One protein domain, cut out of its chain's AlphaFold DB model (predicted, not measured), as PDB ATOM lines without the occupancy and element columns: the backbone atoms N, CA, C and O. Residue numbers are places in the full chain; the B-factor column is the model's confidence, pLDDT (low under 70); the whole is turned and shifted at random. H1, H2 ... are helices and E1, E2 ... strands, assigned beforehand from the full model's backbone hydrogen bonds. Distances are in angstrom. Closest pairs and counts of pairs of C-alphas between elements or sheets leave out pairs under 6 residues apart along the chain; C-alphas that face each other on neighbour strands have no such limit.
ATOM      1  N   ALA A  29     141.243 188.832 174.092       69.19
ATOM      2  CA  ALA A  29     141.354 187.528 173.453       69.19
ATOM      3  C   ALA A  29     142.248 187.567 172.203       69.19
ATOM      4  O   ALA A  29     142.272 186.598 171.456       69.19
ATOM      5  N   ALA A  30     142.961 188.672 171.949       80.25
ATOM      6  CA  ALA A  30     143.759 188.839 170.749       80.25
ATOM      7  C   ALA A  30     144.788 187.719 170.601       80.25
ATOM      8  O   ALA A  30     145.480 187.348 171.554       80.25
ATOM      9  N   CYS A  31     144.911 187.238 169.374       85.81
ATOM     10  CA  CYS A  31     145.963 186.323 168.990       85.81
ATOM     11  C   CYS A  31     147.071 187.053 168.265       85.81
ATOM     12  O   CYS A  31     146.808 187.926 167.442       85.81
ATOM     13  N   VAL A  32     148.311 186.662 168.529       91.19
ATOM     14  CA  VAL A  32     149.476 187.261 167.882       91.19
ATOM     15  C   VAL A  32     150.229 186.187 167.124       91.19
ATOM     16  O   VAL A  32     150.791 185.267 167.702       91.19
ATOM     17  N   MET A  33     150.265 186.323 165.811       94.12
ATOM     18  CA  MET A  33     151.106 185.519 164.947       94.12
ATOM     19  C   MET A  33     152.293 186.374 164.521       94.12
ATOM     20  O   MET A  33     152.112 187.458 163.966       94.12
ATOM     21  N   THR A  34     153.503 185.881 164.746       96.75
ATOM     22  CA  THR A  34     154.746 186.552 164.355       96.75
ATOM     23  C   THR A  34     155.538 185.654 163.409       96.75
ATOM     24  O   THR A  34     155.605 184.441 163.607       96.75
ATOM     25  N   ASP A  35     156.139 186.232 162.378       97.75
ATOM     26  CA  ASP A  35     157.113 185.568 161.512       97.75
ATOM     27  C   ASP A  35     158.381 186.419 161.480       97.75
ATOM     28  O   ASP A  35     158.324 187.576 161.082       97.75
ATOM     29  N   VAL A  36     159.508 185.881 161.940       98.00
ATOM     30  CA  VAL A  36     160.790 186.587 161.978       98.00
ATOM     31  C   VAL A  36     161.778 185.895 161.052       98.00
ATOM     32  O   VAL A  36     162.155 184.741 161.266       98.00
ATOM     33  N   ALA A  37     162.233 186.624 160.042       98.12
ATOM     34  CA  ALA A  37     163.279 186.197 159.132       98.12
ATOM     35  C   ALA A  37     164.552 187.010 159.368       98.12
ATOM     36  O   ALA A  37     164.520 188.238 159.324       98.12
ATOM     37  N   ALA A  38     165.673 186.321 159.566       98.31
ATOM     38  CA  ALA A  38     167.002 186.919 159.494       98.31
ATOM     39  C   ALA A  38     167.738 186.337 158.283       98.31
ATOM     40  O   ALA A  38     167.975 185.132 158.216       98.31
ATOM     41  N   GLN A  39     168.087 187.177 157.319       98.31
ATOM     42  CA  GLN A  39     168.878 186.783 156.158       98.31
ATOM     43  C   GLN A  39     170.212 187.511 156.266       98.31
ATOM     44  O   GLN A  39     170.249 188.732 156.377       98.31
ATOM     45  N   VAL A  40     171.306 186.758 156.302       98.31
ATOM     46  CA  VAL A  40     172.661 187.287 156.453       98.31
ATOM     47  C   VAL A  40     173.484 186.856 155.250       98.31
ATOM     48  O   VAL A  40     173.589 185.662 154.954       98.31
ATOM     49  N   ALA A  41     174.088 187.830 154.586       98.19
ATOM     50  CA  ALA A  41     175.001 187.641 153.478       98.19
ATOM     51  C   ALA A  41     176.347 188.274 153.849       98.19
ATOM     52  O   ALA A  41     176.442 189.480 154.059       98.19
ATOM     53  N   ILE A  42     177.381 187.445 153.985       98.06
ATOM     54  CA  ILE A  42     178.764 187.876 154.196       98.06
ATOM     55  C   ILE A  42     179.531 187.499 152.936       98.06
ATOM     56  O   ILE A  42     179.766 186.315 152.706       98.06
ATOM     57  N   HIS A  43     179.909 188.461 152.100       97.12
ATOM     58  CA  HIS A  43     180.506 188.116 150.814       97.12
ATOM     59  C   HIS A  43     181.648 189.003 150.344       97.12
ATOM     60  O   HIS A  43     181.803 190.147 150.765       97.12
ATOM     61  N   GLY A  44     182.464 188.425 149.462       95.81
ATOM     62  CA  GLY A  44     183.585 189.096 148.805       95.81
ATOM     63  C   GLY A  44     183.165 190.010 147.661       95.81
ATOM     64  O   GLY A  44     183.929 190.880 147.260       95.81
ATOM     65  N   SER A  45     181.947 189.853 147.140       93.38
ATOM     66  CA  SER A  45     181.445 190.750 146.108       93.38
ATOM     67  C   SER A  45     181.222 192.163 146.648       93.38
ATOM     68  O   SER A  45     180.667 192.354 147.729       93.38
ATOM     69  N   LYS A  46     181.609 193.170 145.863       92.69
ATOM     70  CA  LYS A  46     181.305 194.589 146.120       92.69
ATOM     71  C   LYS A  46     179.869 194.957 145.722       92.69
ATOM     72  O   LYS A  46     179.443 196.089 145.953       92.69
ATOM     73  N   LYS A  47     179.133 194.042 145.084       95.19
ATOM     74  CA  LYS A  47     177.719 194.238 144.752       95.19
ATOM     75  C   LYS A  47     176.858 193.872 145.963       95.19
ATOM     76  O   LYS A  47     177.099 192.814 146.532       95.19
ATOM     77  N   PRO A  48     175.853 194.687 146.324       95.00
ATOM     78  CA  PRO A  48     174.931 194.348 147.403       95.00
ATOM     79  C   PRO A  48     174.206 193.024 147.148       95.00
ATOM     80  O   PRO A  48     173.814 192.748 146.008       95.00
ATOM     81  N   SER A  49     173.980 192.236 148.198       96.50
ATOM     82  CA  SER A  49     173.159 191.027 148.099       96.50
ATOM     83  C   SER A  49     171.673 191.329 147.863       96.50
ATOM     84  O   SER A  49     171.149 192.395 148.197       96.50
ATOM     85  N   GLN A  50     170.966 190.357 147.284       97.56
ATOM     86  CA  GLN A  50     169.514 190.387 147.119       97.56
ATOM     87  C   GLN A  50     168.864 189.460 148.147       97.56
ATOM     88  O   GLN A  50     169.065 188.248 148.109       97.56
ATOM     89  N   GLN A  51     168.067 190.005 149.064       97.69
ATOM     90  CA  GLN A  51     167.434 189.238 150.140       97.69
ATOM     91  C   GLN A  51     165.925 189.493 150.148       97.69
ATOM     92  O   GLN A  51     165.477 190.626 150.312       97.69
ATOM     93  N   THR A  52     165.140 188.435 149.940       97.38
ATOM     94  CA  THR A  52     163.673 188.485 149.870       97.38
ATOM     95  C   THR A  52     163.053 187.526 150.883       97.38
ATOM     96  O   THR A  52     163.461 186.366 150.987       97.38
ATOM     97  N   ASN A  53     162.018 187.990 151.589       97.31
ATOM     98  CA  ASN A  53     161.217 187.190 152.513       97.31
ATOM     99  C   ASN A  53     159.731 187.301 152.150       97.31
ATOM    100  O   ASN A  53     159.112 188.344 152.351       97.31
ATOM    101  N   ASN A  54     159.166 186.212 151.637       97.44
ATOM    102  CA  ASN A  54     157.748 186.086 151.327       97.44
ATOM    103  C   ASN A  54     157.065 185.341 152.472       97.44
ATOM    104  O   ASN A  54     157.430 184.202 152.772       97.44
ATOM    105  N   VAL A  55     156.079 185.971 153.102       97.62
ATOM    106  CA  VAL A  55     155.375 185.402 154.255       97.62
ATOM    107  C   VAL A  55     153.885 185.340 153.962       97.62
ATOM    108  O   VAL A  55     153.261 186.359 153.677       97.62
ATOM    109  N   ASP A  56     153.324 184.144 154.086       97.50
ATOM    110  CA  ASP A  56     151.890 183.900 154.124       97.50
ATOM    111  C   ASP A  56     151.483 183.488 155.542       97.50
ATOM    112  O   ASP A  56     152.079 182.590 156.141       97.50
ATOM    113  N   MET A  57     150.489 184.170 156.103       95.00
ATOM    114  CA  MET A  57     150.042 183.962 157.478       95.00
ATOM    115  C   MET A  57     148.534 183.786 157.491       95.00
ATOM    116  O   MET A  57     147.793 184.707 157.145       95.00
ATOM    117  N   GLN A  58     148.085 182.627 157.960       92.25
ATOM    118  CA  GLN A  58     146.680 182.239 157.956       92.25
ATOM    119  C   GLN A  58     146.269 181.696 159.326       92.25
ATOM    120  O   GLN A  58     147.093 181.180 160.078       92.25
ATOM    121  N   ASN A  59     144.997 181.847 159.678       88.06
ATOM    122  CA  ASN A  59     144.422 181.184 160.845       88.06
ATOM    123  C   ASN A  59     143.073 180.580 160.474       88.06
ATOM    124  O   ASN A  59     142.381 181.103 159.601       88.06
ATOM    125  N   GLU A  60     142.706 179.517 161.174       85.44
ATOM    126  CA  GLU A  60     141.385 178.901 161.099       85.44
ATOM    127  C   GLU A  60     140.681 179.002 162.455       85.44
ATOM    128  O   GLU A  60     141.316 178.802 163.489       85.44
ATOM    129  N   GLY A  61     139.375 179.286 162.438       75.31
ATOM    130  CA  GLY A  61     138.542 179.380 163.640       75.31
ATOM    131  C   GLY A  61     138.825 180.612 164.502       75.31
ATOM    132  O   GLY A  61     139.660 181.458 164.150       75.31
ATOM    133  N   ALA A  62     138.116 180.713 165.632       70.62
ATOM    134  CA  ALA A  62     138.432 181.723 166.625       70.62
ATOM    135  C   ALA A  62     139.816 181.451 167.211       70.62
ATOM    136  O   ALA A  62     140.257 180.311 167.396       70.62
ATOM    137  N   CYS A  63     140.522 182.533 167.506       71.75
ATOM    138  CA  CYS A  63     141.821 182.458 168.133       71.75
ATOM    139  C   CYS A  63     141.764 183.238 169.441       71.75
ATOM    140  O   CYS A  63     141.582 184.453 169.433       71.75
ATOM    141  N   LEU A  64     141.924 182.524 170.561       77.00
ATOM    142  CA  LEU A  64     141.828 183.098 171.899       77.00
ATOM    143  C   LEU A  64     143.181 183.132 172.599       77.00
ATOM    144  O   LEU A  64     143.681 182.094 173.025       77.00
ATOM    145  N   GLY A  65     143.758 184.324 172.754       75.12
ATOM    146  CA  GLY A  65     144.910 184.554 173.636       75.12
ATOM    147  C   GLY A  65     146.173 183.750 173.299       75.12
ATOM    148  O   GLY A  65     147.085 183.668 174.122       75.12
ATOM    149  N   ASN A  66     146.235 183.155 172.106       79.75
ATOM    150  CA  ASN A  66     147.380 182.388 171.648       79.75
ATOM    151  C   ASN A  66     148.383 183.301 170.950       79.75
ATOM    152  O   ASN A  66     148.029 184.169 170.150       79.75
ATOM    153  N   THR A  67     149.658 183.029 171.202       88.44
ATOM    154  CA  THR A  67     150.758 183.644 170.468       88.44
ATOM    155  C   THR A  67     151.558 182.554 169.778       88.44
ATOM    156  O   THR A  67     152.015 181.617 170.433       88.44
ATOM    157  N   THR A  68     151.747 182.680 168.469       91.44
ATOM    158  CA  THR A  68     152.601 181.790 167.681       91.44
ATOM    159  C   THR A  68     153.703 182.599 167.015       91.44
ATOM    160  O   THR A  68     153.468 183.675 166.465       91.44
ATOM    161  N   THR A  69     154.925 182.078 167.042       95.19
ATOM    162  CA  THR A  69     156.080 182.734 166.428       95.19
ATOM    163  C   THR A  69     156.814 181.728 165.563       95.19
ATOM    164  O   THR A  69     157.279 180.706 166.062       95.19
ATOM    165  N   ASN A  70     156.943 182.035 164.278       96.19
ATOM    166  CA  ASN A  70     157.841 181.340 163.374       96.19
ATOM    167  C   ASN A  70     159.133 182.147 163.247       96.19
ATOM    168  O   ASN A  70     159.091 183.355 163.032       96.19
ATOM    169  N   THR A  71     160.281 181.493 163.357       96.81
ATOM    170  CA  THR A  71     161.584 182.140 163.183       96.81
ATOM    171  C   THR A  71     162.415 181.340 162.203       96.81
ATOM    172  O   THR A  71     162.452 180.115 162.291       96.81
ATOM    173  N   GLY A  72     163.140 182.001 161.310       96.44
ATOM    174  CA  GLY A  72     164.172 181.317 160.544       96.44
ATOM    175  C   GLY A  72     165.303 182.231 160.128       96.44
ATOM    176  O   GLY A  72     165.134 183.435 159.939       96.44
ATOM    177  N   THR A  73     166.465 181.611 159.985       97.69
ATOM    178  CA  THR A  73     167.707 182.293 159.658       97.69
ATOM    179  C   THR A  73     168.337 181.641 158.435       97.69
ATOM    180  O   THR A  73     168.426 180.417 158.364       97.69
ATOM    181  N   GLN A  74     168.770 182.453 157.476       97.19
ATOM    182  CA  GLN A  74     169.580 182.029 156.336       97.19
ATOM    183  C   GLN A  74     170.906 182.778 156.402       97.19
ATOM    184  O   GLN A  74     170.910 183.998 156.522       97.19
ATOM    185  N   VAL A  75     172.023 182.055 156.345       97.94
ATOM    186  CA  VAL A  75     173.366 182.649 156.382       97.94
ATOM    187  C   VAL A  75     174.150 182.163 155.176       97.94
ATOM    188  O   VAL A  75     174.227 180.960 154.931       97.94
ATOM    189  N   TYR A  76     174.734 183.100 154.439       97.50
ATOM    190  CA  TYR A  76     175.722 182.843 153.403       97.50
ATOM    191  C   TYR A  76     177.052 183.484 153.804       97.50
ATOM    192  O   TYR A  76     177.070 184.614 154.295       97.50
ATOM    193  N   ALA A  77     178.147 182.765 153.565       97.62
ATOM    194  CA  ALA A  77     179.507 183.270 153.676       97.62
ATOM    195  C   ALA A  77     180.340 182.750 152.496       97.62
ATOM    196  O   ALA A  77     180.507 181.536 152.369       97.62
ATOM    197  N   GLY A  78     180.845 183.631 151.629       96.44
ATOM    198  CA  GLY A  78     181.578 183.196 150.435       96.44
ATOM    199  C   GLY A  78     181.952 184.316 149.459       96.44
ATOM    200  O   GLY A  78     181.659 185.479 149.707       96.44
ATOM    201  N   PRO A  79     182.654 183.997 148.364       95.69
ATOM    202  CA  PRO A  79     183.185 185.009 147.451       95.69
ATOM    203  C   PRO A  79     182.139 185.616 146.507       95.69
ATOM    204  O   PRO A  79     182.341 186.722 146.012       95.69
ATOM    205  N   ASP A  80     181.038 184.911 146.252       93.75
ATOM    206  CA  ASP A  80     180.150 185.195 145.124       93.75
ATOM    207  C   ASP A  80     179.074 186.248 145.430       93.75
ATOM    208  O   ASP A  80     178.828 186.618 146.579       93.75
ATOM    209  N   ASP A  81     178.400 186.704 144.369       94.69
ATOM    210  CA  ASP A  81     177.148 187.457 144.471       94.69
ATOM    211  C   ASP A  81     176.074 186.592 145.163       94.69
ATOM    212  O   ASP A  81     175.938 185.398 144.883       94.69
ATOM    213  N   VAL A  82     175.281 187.200 146.051       95.75
ATOM    214  CA  VAL A  82     174.328 186.471 146.900       95.75
ATOM    215  C   VAL A  82     172.891 186.846 146.578       95.75
ATOM    216  O   VAL A  82     172.515 188.017 146.625       95.75
ATOM    217  N   GLU A  83     172.065 185.827 146.355       97.38
ATOM    218  CA  GLU A  83     170.609 185.941 146.335       97.38
ATOM    219  C   GLU A  83     169.998 184.954 147.339       97.38
ATOM    220  O   GLU A  83     170.199 183.742 147.255       97.38
ATOM    221  N   GLN A  84     169.256 185.472 148.315       96.88
ATOM    222  CA  GLN A  84     168.564 184.692 149.334       96.88
ATOM    223  C   GLN A  84     167.065 184.947 149.244       96.88
ATOM    224  O   GLN A  84     166.592 186.065 149.434       96.88
ATOM    225  N   GLY A 104     138.639 186.925 169.238       75.25
ATOM    226  CA  GLY A 104     139.658 187.945 169.408       75.25
ATOM    227  C   GLY A 104     140.291 188.302 168.068       75.25
ATOM    228  O   GLY A 104     140.433 187.445 167.198       75.25
ATOM    229  N   PRO A 105     140.728 189.557 167.869       82.62
ATOM    230  CA  PRO A 105     141.406 189.921 166.634       82.62
ATOM    231  C   PRO A 105     142.714 189.135 166.482       82.62
ATOM    232  O   PRO A 105     143.468 188.956 167.442       82.62
ATOM    233  N   VAL A 106     143.018 188.728 165.249       86.75
ATOM    234  CA  VAL A 106     144.306 188.120 164.897       86.75
ATOM    235  C   VAL A 106     145.262 189.203 164.413       86.75
ATOM    236  O   VAL A 106     145.060 189.825 163.371       86.75
ATOM    237  N   ILE A 107     146.328 189.416 165.173       91.00
ATOM    238  CA  ILE A 107     147.421 190.331 164.867       91.00
ATOM    239  C   ILE A 107     148.505 189.535 164.143       91.00
ATOM    240  O   ILE A 107     149.002 188.538 164.664       91.00
ATOM    241  N   ARG A 108     148.883 189.972 162.939       94.06
ATOM    242  CA  ARG A 108     149.922 189.334 162.120       94.06
ATOM    243  C   ARG A 108     151.124 190.260 162.004       94.06
ATOM    244  O   ARG A 108     150.973 191.407 161.591       94.06
ATOM    245  N   VAL A 109     152.303 189.759 162.357       96.75
ATOM    246  CA  VAL A 109     153.538 190.546 162.426       96.75
ATOM    247  C   VAL A 109     154.641 189.853 161.617       96.75
ATOM    248  O   VAL A 109     155.377 189.031 162.167       96.75
ATOM    249  N   PRO A 110     154.766 190.151 160.312       97.06
ATOM    250  CA  PRO A 110     155.923 189.742 159.529       97.06
ATOM    251  C   PRO A 110     157.105 190.685 159.800       97.06
ATOM    252  O   PRO A 110     156.981 191.908 159.717       97.06
ATOM    253  N   VAL A 111     158.266 190.115 160.102       97.56
ATOM    254  CA  VAL A 111     159.528 190.817 160.351       97.56
ATOM    255  C   VAL A 111     160.584 190.235 159.421       97.56
ATOM    256  O   VAL A 111     160.836 189.032 159.425       97.56
ATOM    257  N   SER A 112     161.225 191.100 158.638       97.56
ATOM    258  CA  SER A 112     162.353 190.740 157.781       97.56
ATOM    259  C   SER A 112     163.571 191.568 158.161       97.56
ATOM    260  O   SER A 112     163.494 192.796 158.203       97.56
ATOM    261  N   VAL A 113     164.680 190.893 158.446       97.88
ATOM    262  CA  VAL A 113     165.966 191.498 158.793       97.88
ATOM    263  C   VAL A 113     167.006 191.044 157.767       97.88
ATOM    264  O   VAL A 113     167.610 189.983 157.948       97.88
ATOM    265  N   PRO A 114     167.196 191.810 156.680       97.38
ATOM    266  CA  PRO A 114     168.311 191.621 155.764       97.38
ATOM    267  C   PRO A 114     169.586 192.235 156.356       97.38
ATOM    268  O   PRO A 114     169.575 193.354 156.876       97.38
ATOM    269  N   VAL A 115     170.682 191.493 156.289       98.06
ATOM    270  CA  VAL A 115     172.019 191.921 156.698       98.06
ATOM    271  C   VAL A 115     172.977 191.606 155.562       98.06
ATOM    272  O   VAL A 115     173.160 190.440 155.211       98.06
ATOM    273  N   ASP A 116     173.604 192.654 155.040       97.88
ATOM    274  CA  ASP A 116     174.536 192.614 153.917       97.88
ATOM    275  C   ASP A 116     175.915 193.096 154.381       97.88
ATOM    276  O   ASP A 116     176.048 194.201 154.914       97.88
ATOM    277  N   ILE A 117     176.932 192.245 154.254       97.69
ATOM    278  CA  ILE A 117     178.281 192.500 154.762       97.69
ATOM    279  C   ILE A 117     179.293 192.181 153.669       97.69
ATOM    280  O   ILE A 117     179.532 191.019 153.340       97.69
ATOM    281  N   TYR A 118     179.982 193.214 153.193       97.06
ATOM    282  CA  TYR A 118     181.211 193.028 152.432       97.06
ATOM    283  C   TYR A 118     182.346 192.562 153.354       97.06
ATOM    284  O   TYR A 118     182.609 193.165 154.399       97.06
ATOM    285  N   SER A 119     183.044 191.502 152.950       96.75
ATOM    286  CA  SER A 119     184.189 190.943 153.663       96.75
ATOM    287  C   SER A 119     185.380 190.770 152.715       96.75
ATOM    288  O   SER A 119     185.352 189.872 151.869       96.75
ATOM    289  N   PRO A 120     186.476 191.540 152.895       95.00
ATOM    290  CA  PRO A 120     187.704 191.374 152.113       95.00
ATOM    291  C   PRO A 120     188.312 189.970 152.213       95.00
ATOM    292  O   PRO A 120     189.023 189.536 151.317       95.00
ATOM    293  N   ALA A 121     188.009 189.230 153.285       94.94
ATOM    294  CA  ALA A 121     188.460 187.850 153.458       94.94
ATOM    295  C   ALA A 121     187.890 186.884 152.402       94.94
ATOM    296  O   ALA A 121     188.377 185.763 152.275       94.94
ATOM    297  N   TYR A 122     186.860 187.304 151.664       95.38
ATOM    298  CA  TYR A 122     186.274 186.557 150.558       95.38
ATOM    299  C   TYR A 122     186.459 187.256 149.200       95.38
ATOM    300  O   TYR A 122     186.037 186.702 148.187       95.38
ATOM    301  N   ASP A 123     187.081 188.438 149.151       95.62
ATOM    302  CA  ASP A 123     187.349 189.170 147.909       95.62
ATOM    303  C   ASP A 123     188.678 188.695 147.296       95.62
ATOM    304  O   ASP A 123     189.757 188.961 147.821       95.62
ATOM    305  N   GLN A 124     188.605 187.981 146.171       90.25
ATOM    306  CA  GLN A 124     189.786 187.455 145.475       90.25
ATOM    307  C   GLN A 124     190.678 188.556 144.882       90.25
ATOM    308  O   GLN A 124     191.886 188.360 144.788       90.25
ATOM    309  N   GLU A 125     190.110 189.702 144.493       89.94
ATOM    310  CA  GLU A 125     190.879 190.854 144.004       89.94
ATOM    311  C   GLU A 125     191.712 191.429 145.153       89.94
ATOM    312  O   GLU A 125     192.929 191.557 145.045       89.94
ATOM    313  N   PHE A 126     191.068 191.652 146.302       90.88
ATOM    314  CA  PHE A 126     191.747 192.112 147.511       90.88
ATOM    315  C   PHE A 126     192.840 191.139 147.978       90.88
ATOM    316  O   PHE A 126     193.919 191.564 148.393       90.88
ATOM    317  N   LEU A 127     192.569 189.832 147.929       90.75
ATOM    318  CA  LEU A 127     193.536 188.808 148.322       90.75
ATOM    319  C   LEU A 127     194.717 188.697 147.343       90.75
ATOM    320  O   LEU A 127     195.820 188.375 147.777       90.75
ATOM    321  N   GLY A 128     194.516 188.976 146.054       88.31
ATOM    322  CA  GLY A 128     195.598 189.016 145.066       88.31
ATOM    323  C   GLY A 128     196.606 190.126 145.365       88.31
ATOM    324  O   GLY A 128     197.806 189.860 145.444       88.31
ATOM    325  N   ASP A 129     196.112 191.335 145.650       85.88
ATOM    326  CA  ASP A 129     196.938 192.523 145.915       85.88
ATOM    327  C   ASP A 129     197.853 192.376 147.145       85.88
ATOM    328  O   ASP A 129     198.927 192.973 147.205       85.88
ATOM    329  N   ILE A 130     197.454 191.581 148.144       85.75
ATOM    330  CA  ILE A 130     198.265 191.351 149.353       85.75
ATOM    331  C   ILE A 130     199.327 190.256 149.182       85.75
ATOM    332  O   ILE A 130     200.219 190.156 150.024       85.75
ATOM    333  N   THR A 131     199.236 189.422 148.141       77.75
ATOM    334  CA  THR A 131     200.189 188.321 147.894       77.75
ATOM    335  C   THR A 131     201.343 188.683 146.958       77.75
ATOM    336  O   THR A 131     202.276 187.894 146.839       77.75
ATOM    337  N   ASP A 132     201.316 189.871 146.350       65.56
ATOM    338  CA  ASP A 132     202.319 190.370 145.393       65.56
ATOM    339  C   ASP A 132     203.481 191.173 146.047       65.56
ATOM    340  O   ASP A 132     204.185 191.928 145.371       65.56
ATOM    341  N   PHE A 133     203.709 191.004 147.360       56.34
ATOM    342  CA  PHE A 133     204.844 191.570 148.120       56.34
ATOM    343  C   PHE A 133     205.950 190.537 148.380       56.34
ATOM    344  O   PHE A 133     207.132 190.956 148.430       56.34
TER     345      PHE A 133
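What this domain is: This is residues 29 to 84 and 104 to 133 of the 133 residues of an uncharacterized protein of uncultured Synechococcales cyanobacterium (UniProt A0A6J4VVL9). Picture a long, narrow rod: strands E3, E1 and E4 run side by side as a sheet, E2 runs back over one face of it, and the short helix H1 lies beyond one end, where residues 128 to 133 stick out. The printed part has 86 residues, with four named strands and one named helix in the order E1, E2, E3, E4, H1. The sheet's order is E3, E1, E4, all parallel, and the class is mostly strand. The whole is extended, with a radius of gyration of the C-alphas of 19.6 A and spans of 69 by 16 by 12 A.

How they stand to each other: Start at the inner strand E1, residues 31 to 43. Its neighbour E4, residues 106 to 118, is parallel at 8 degrees; look for N 37 and O 111, 2.9 A apart and within hydrogen-bond range. Its other neighbour E3, residues 67 to 78, is parallel at 5 degrees, with N 70 and O 34 at 2.8 A, within hydrogen-bond range. E2, residues 50 to 60, pairs with no named strand, but its residues 50 to 51 pair in parallel with residues 83 to 84. The closest C-alphas of E2 and E4 are those of Gln 51 and Pro 114, 6.2 A apart. H1, residues 124 to 131, is not on the sheet and is apart from E1, E2 and E3; 2 of its 4 O i to N i+4 pairs are within hydrogen-bond range.

Where its parts are: Find C-alpha 31 at (145.963, 186.323, 168.990); from there E1 runs 39.1 A to His 43. E2 spans 33.4 A, E3 36.8 A and E4 39.3 A, ending at C-alpha 118 (181.211, 193.028, 152.432). H1 ends 10.7 A from its start, at C-alpha 131 (200.189, 188.321, 147.894).

The domain as a whole: The farthest C-alphas, Ala 62 and Phe 133, are 69.6 A apart. Residues 85 to 103 are not printed; C-alphas 84 and 104 stand 35.3 A apart across this cut. Of the links that are printed whole, none is long. Residues 29, 132 and 133 have pLDDT under 70.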